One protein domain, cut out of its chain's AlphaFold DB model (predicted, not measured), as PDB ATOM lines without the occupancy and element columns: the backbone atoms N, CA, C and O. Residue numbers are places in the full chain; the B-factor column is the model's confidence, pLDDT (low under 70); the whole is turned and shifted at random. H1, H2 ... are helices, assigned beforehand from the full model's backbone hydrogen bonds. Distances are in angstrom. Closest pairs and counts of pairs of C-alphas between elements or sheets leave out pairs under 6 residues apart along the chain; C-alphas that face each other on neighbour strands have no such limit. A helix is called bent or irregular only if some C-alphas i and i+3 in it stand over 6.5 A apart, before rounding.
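AT A GLANCE: This is residues 2 to 19 and 36 to 59 of the 59 residues of an uncharacterized protein of Ralstonia sp. NFACC01 (UniProt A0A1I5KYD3). Two helices make a lopsided V: H1 packs with its early part, at Ala 6, on the later part of the longer H2, at Ala 51, and the two splay from there toward the cut. H2 makes the long axis, and its residues 36 to 42 stick out free of H1. The printed part has 42 residues, with two named helices, H1 then H2, and no named strand; the class is all helix. It is only just compact, close to loose, with a radius of gyration of the C-alphas of 10.5 A, and elongated, with spans of 35 by 18 by 14 A.

IN THESE COORDINATES: The printed part begins at Glu 2. H1 holds residues 3 to 19 and is 24.5 A long from first to last C-alpha, starting at C-alpha 3 at (162.411, 444.620, 389.716). After the cut, H2 holds residues 36 to 57 and is 31.2 A long, from C-alpha 36 at (183.082, 447.250, 373.349) to C-alpha 57 at (162.080, 432.879, 391.409). Ala 58 and Gln 59 follow it. Neither helix is bent.

HOW THE PARTS SIT: H1 and H2 touch, with 22 pairs of C-alphas within 8 A. Their closest C-alphas are those of Ala 6 and Ala 51, 4.6 A apart. The helices run opposite ways at a steep tilt of 50 degrees, and their centres are 8.8 A apart. In both H1 and H2 every pair of O i and N i+4 is within hydrogen-bond range.

THE WHOLE: The two C-alphas farthest apart are those of Gly 36 and Gln 59, at 35.1 A. Residues 20 to 35 are not printed; across this cut, between H1 and H2, C-alphas 19 and 36 are 17.0 A apart. The mean pLDDT of the printed part is 87.8, and one printed residue, Gln 59, the chain's last, is under 70.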
ATOM      1  N   GLU A   2     161.330 443.231 394.275       85.50
ATOM      2  CA  GLU A   2     161.057 444.302 393.306       85.50
ATOM      3  C   GLU A   2     162.037 444.242 392.126       85.50
ATOM      4  O   GLU A   2     163.186 443.829 392.275       85.50
ATOM      5  N   LEU A   3     161.600 444.679 390.940       83.00
ATOM      6  CA  LEU A   3     162.411 444.620 389.716       83.00
ATOM      7  C   LEU A   3     163.701 445.454 389.818       83.00
ATOM      8  O   LEU A   3     164.707 445.122 389.197       83.00
ATOM      9  N   LYS A   4     163.681 446.526 390.618       86.88
ATOM     10  CA  LYS A   4     164.855 447.357 390.900       86.88
ATOM     11  C   LYS A   4     165.907 446.595 391.714       86.88
ATOM     12  O   LYS A   4     167.068 446.597 391.327       86.88
ATOM     13  N   ASP A   5     165.487 445.895 392.766       89.12
ATOM     14  CA  ASP A   5     166.358 445.041 393.588       89.12
ATOM     15  C   ASP A   5     166.954 443.885 392.775       89.12
ATOM     16  O   ASP A   5     168.144 443.597 392.860       89.12
ATOM     17  N   ALA A   6     166.145 443.267 391.911       89.12
ATOM     18  CA  ALA A   6     166.601 442.190 391.037       89.12
ATOM     19  C   ALA A   6     167.660 442.653 390.018       89.12
ATOM     20  O   ALA A   6     168.569 441.894 389.684       89.12
ATOM     21  N   ARG A   7     167.564 443.897 389.526       90.81
ATOM     22  CA  ARG A   7     168.586 444.496 388.651       90.81
ATOM     23  C   ARG A   7     169.887 444.770 389.401       90.81
ATOM     24  O   ARG A   7     170.947 444.481 388.861       90.81
ATOM     25  N   ASP A   8     169.798 445.269 390.630       92.19
ATOM     26  CA  ASP A   8     170.960 445.546 391.483       92.19
ATOM     27  C   ASP A   8     171.726 444.252 391.833       92.19
ATOM     28  O   ASP A   8     172.952 444.183 391.732       92.19
ATOM     29  N   GLU A   9     171.003 443.170 392.145       91.19
ATOM     30  CA  GLU A   9     171.594 441.835 392.320       91.19
ATOM     31  C   GLU A   9     172.214 441.288 391.028       91.19
ATOM     32  O   GLU A   9     173.314 440.729 391.058       91.19
ATOM     33  N   ALA A  10     171.541 441.456 389.888       91.19
ATOM     34  CA  ALA A  10     172.064 441.017 388.600       91.19
ATOM     35  C   ALA A  10     173.351 441.763 388.212       91.19
ATOM     36  O   ALA A  10     174.284 441.139 387.710       91.19
ATOM     37  N   GLU A  11     173.439 443.065 388.495       92.44
ATOM     38  CA  GLU A  11     174.648 443.865 388.278       92.44
ATOM     39  C   GLU A  11     175.808 443.392 389.168       92.44
ATOM     40  O   GLU A  11     176.912 443.156 388.673       92.44
ATOM     41  N   LYS A  12     175.556 443.148 390.460       92.81
ATOM     42  CA  LYS A  12     176.559 442.588 391.388       92.81
ATOM     43  C   LYS A  12     177.069 441.221 390.939       92.81
ATOM     44  O   LYS A  12     178.264 440.940 391.031       92.81
ATOM     45  N   MET A  13     176.169 440.358 390.472       90.62
ATOM     46  CA  MET A  13     176.513 439.048 389.918       90.62
ATOM     47  C   MET A  13     177.355 439.178 388.655       90.62
ATOM     48  O   MET A  13     178.364 438.486 388.531       90.62
ATOM     49  N   LEU A  14     176.970 440.083 387.754       90.31
ATOM     50  CA  LEU A  14     177.735 440.369 386.552       90.31
ATOM     51  C   LEU A  14     179.150 440.813 386.925       90.31
ATOM     52  O   LEU A  14     180.088 440.177 386.470       90.31
ATOM     53  N   MET A  15     179.326 441.804 387.808       88.62
ATOM     54  CA  MET A  15     180.661 442.258 388.230       88.62
ATOM     55  C   MET A  15     181.533 441.115 388.763       88.62
ATOM     56  O   MET A  15     182.655 440.946 388.293       88.62
ATOM     57  N   LYS A  16     180.996 440.264 389.649       90.19
ATOM     58  CA  LYS A  16     181.720 439.081 390.151       90.19
ATOM     59  C   LYS A  16     182.134 438.130 389.030       90.19
ATOM     60  O   LYS A  16     183.223 437.564 389.071       90.19
ATOM     61  N   LEU A  17     181.269 437.943 388.035       85.94
ATOM     62  CA  LEU A  17     181.536 437.100 386.873       85.94
ATOM     63  C   LEU A  17     182.703 437.661 386.040       85.94
ATOM     64  O   LEU A  17     183.571 436.899 385.622       85.94
ATOM     65  N   ILE A  18     182.752 438.986 385.852       84.81
ATOM     66  CA  ILE A  18     183.850 439.674 385.155       84.81
ATOM     67  C   ILE A  18     185.160 439.534 385.942       84.81
ATOM     68  O   ILE A  18     186.192 439.210 385.358       84.81
ATOM     69  N   GLU A  19     185.122 439.727 387.263       84.50
ATOM     70  CA  GLU A  19     186.297 439.578 388.133       84.50
ATOM     71  C   GLU A  19     186.850 438.146 388.128       84.50
ATOM     72  O   GLU A  19     188.064 437.944 388.124       84.50
ATOM     73  N   GLY A  36     183.721 446.403 372.335       72.62
ATOM     74  CA  GLY A  36     183.082 447.250 373.349       72.62
ATOM     75  C   GLY A  36     181.554 447.245 373.255       72.62
ATOM     76  O   GLY A  36     180.880 447.025 374.254       72.62
ATOM     77  N   GLU A  37     181.006 447.411 372.046       80.69
ATOM     78  CA  GLU A  37     179.554 447.378 371.801       80.69
ATOM     79  C   GLU A  37     178.952 446.003 372.120       80.69
ATOM     80  O   GLU A  37     177.945 445.910 372.819       80.69
ATOM     81  N   THR A  38     179.610 444.928 371.678       81.19
ATOM     82  CA  THR A  38     179.168 443.549 371.943       81.19
ATOM     83  C   THR A  38     179.189 443.238 373.440       81.19
ATOM     84  O   THR A  38     178.250 442.645 373.967       81.19
ATOM     85  N   THR A  39     180.233 443.688 374.142       82.31
ATOM     86  CA  THR A  39     180.357 443.549 375.600       82.31
ATOM     87  C   THR A  39     179.248 444.311 376.315       82.31
ATOM     88  O   THR A  39     178.573 443.750 377.174       82.31
ATOM     89  N   ALA A  40     178.993 445.562 375.924       84.69
ATOM     90  CA  ALA A  40     177.923 446.364 376.504       84.69
ATOM     91  C   ALA A  40     176.540 445.724 376.289       84.69
ATOM     92  O   ALA A  40     175.748 445.644 377.229       84.69
ATOM     93  N   GLN A  41     176.261 445.205 375.086       87.06
ATOM     94  CA  GLN A  41     175.006 444.504 374.805       87.06
ATOM     95  C   GLN A  41     174.852 443.212 375.608       87.06
ATOM     96  O   GLN A  41     173.756 442.932 376.102       87.06
ATOM     97  N   PHE A  42     175.931 442.442 375.772       87.31
ATOM     98  CA  PHE A  42     175.926 441.257 376.623       87.31
ATOM     99  C   PHE A  42     175.604 441.624 378.074       87.31
ATOM    100  O   PHE A  42     174.690 441.046 378.656       87.31
ATOM    101  N   CYS A  43     176.301 442.616 378.634       89.75
ATOM    102  CA  CYS A  43     176.083 443.082 380.002       89.75
ATOM    103  C   CYS A  43     174.636 443.546 380.220       89.75
ATOM    104  O   CYS A  43     173.999 443.132 381.188       89.75
ATOM    105  N   SER A  44     174.086 444.336 379.291       90.56
ATOM    106  CA  SER A  44     172.688 444.782 379.355       90.56
ATOM    107  C   SER A  44     171.716 443.600 379.313       90.56
ATOM    108  O   SER A  44     170.858 443.466 380.184       90.56
ATOM    109  N   SER A  45     171.896 442.689 378.351       91.88
ATOM    110  CA  SER A  45     171.031 441.514 378.185       91.88
ATOM    111  C   SER A  45     171.093 440.574 379.390       91.88
ATOM    112  O   SER A  45     170.073 440.007 379.791       91.88
ATOM    113  N   PHE A  46     172.277 440.417 379.987       91.44
ATOM    114  CA  PHE A  46     172.479 439.626 381.194       91.44
ATOM    115  C   PHE A  46     171.694 440.213 382.367       91.44
ATOM    116  O   PHE A  46     170.927 439.488 382.998       91.44
ATOM    117  N   ILE A  47     171.841 441.518 382.628       93.12
ATOM    118  CA  ILE A  47     171.155 442.190 383.737       93.12
ATOM    119  C   ILE A  47     169.640 442.051 383.582       93.12
ATOM    120  O   ILE A  47     168.960 441.668 384.530       93.12
ATOM    121  N   GLU A  48     169.101 442.300 382.387       91.94
ATOM    122  CA  GLU A  48     167.660 442.212 382.145       91.94
ATOM    123  C   GLU A  48     167.123 440.784 382.289       91.94
ATOM    124  O   GLU A  48     166.115 440.560 382.966       91.94
ATOM    125  N   THR A  49     167.814 439.803 381.704       93.25
ATOM    126  CA  THR A  49     167.385 438.398 381.743       93.25
ATOM    127  C   THR A  49     167.490 437.825 383.153       93.25
ATOM    128  O   THR A  49     166.567 437.157 383.628       93.25
ATOM    129  N   TYR A  50     168.595 438.099 383.849       91.25
ATOM    130  CA  TYR A  50     168.821 437.591 385.195       91.25
ATOM    131  C   TYR A  50     167.902 438.272 386.212       91.25
ATOM    132  O   TYR A  50     167.324 437.590 387.055       91.25
ATOM    133  N   ALA A  51     167.654 439.579 386.078       91.62
ATOM    134  CA  ALA A  51     166.664 440.269 386.898       91.62
ATOM    135  C   ALA A  51     165.255 439.680 386.704       91.62
ATOM    136  O   ALA A  51     164.561 439.412 387.683       91.62
ATOM    137  N   ALA A  52     164.838 439.406 385.462       91.88
ATOM    138  CA  ALA A  52     163.548 438.763 385.194       91.88
ATOM    139  C   ALA A  52     163.455 437.356 385.810       91.88
ATOM    140  O   ALA A  52     162.405 436.970 386.331       91.88
ATOM    141  N   TYR A  53     164.554 436.596 385.788       92.00
ATOM    142  CA  TYR A  53     164.649 435.301 386.459       92.00
ATOM    143  C   TYR A  53     164.532 435.426 387.986       92.00
ATOM    144  O   TYR A  53     163.751 434.693 388.590       92.00
ATOM    145  N   LEU A  54     165.253 436.365 388.607       90.06
ATOM    146  CA  LEU A  54     165.209 436.603 390.055       90.06
ATOM    147  C   LEU A  54     163.811 437.013 390.526       90.06
ATOM    148  O   LEU A  54     163.325 436.489 391.527       90.06
ATOM    149  N   VAL A  55     163.130 437.882 389.770       90.75
ATOM    150  CA  VAL A  55     161.738 438.259 390.055       90.75
ATOM    151  C   VAL A  55     160.828 437.032 390.010       90.75
ATOM    152  O   VAL A  55     160.091 436.814 390.965       90.75
ATOM    153  N   LYS A  56     160.915 436.201 388.960       90.81
ATOM    154  CA  LYS A  56     160.112 434.969 388.841       90.81
ATOM    155  C   LYS A  56     160.407 433.945 389.934       90.81
ATOM    156  O   LYS A  56     159.500 433.256 390.371       90.81
ATOM    157  N   LYS A  57     161.666 433.812 390.352       89.00
ATOM    158  CA  LYS A  57     162.080 432.879 391.409       89.00
ATOM    159  C   LYS A  57     161.599 433.319 392.797       89.00
ATOM    160  O   LYS A  57     161.461 432.486 393.685       89.00
ATOM    161  N   ALA A  58     161.402 434.619 392.991       78.44
ATOM    162  CA  ALA A  58     160.926 435.202 394.242       78.44
ATOM    163  C   ALA A  58     159.387 435.274 394.346       78.44
ATOM    164  O   ALA A  58     158.896 435.848 395.322       78.44
ATOM    165  N   GLN A  59     158.656 434.768 393.344       63.78
ATOM    166  CA  GLN A  59     157.201 434.565 393.349       63.78
ATOM    167  C   GLN A  59     156.872 433.127 393.743       63.78
ATOM    168  O   GLN A  59     155.845 432.956 394.434       63.78
TER     169      GLN A  59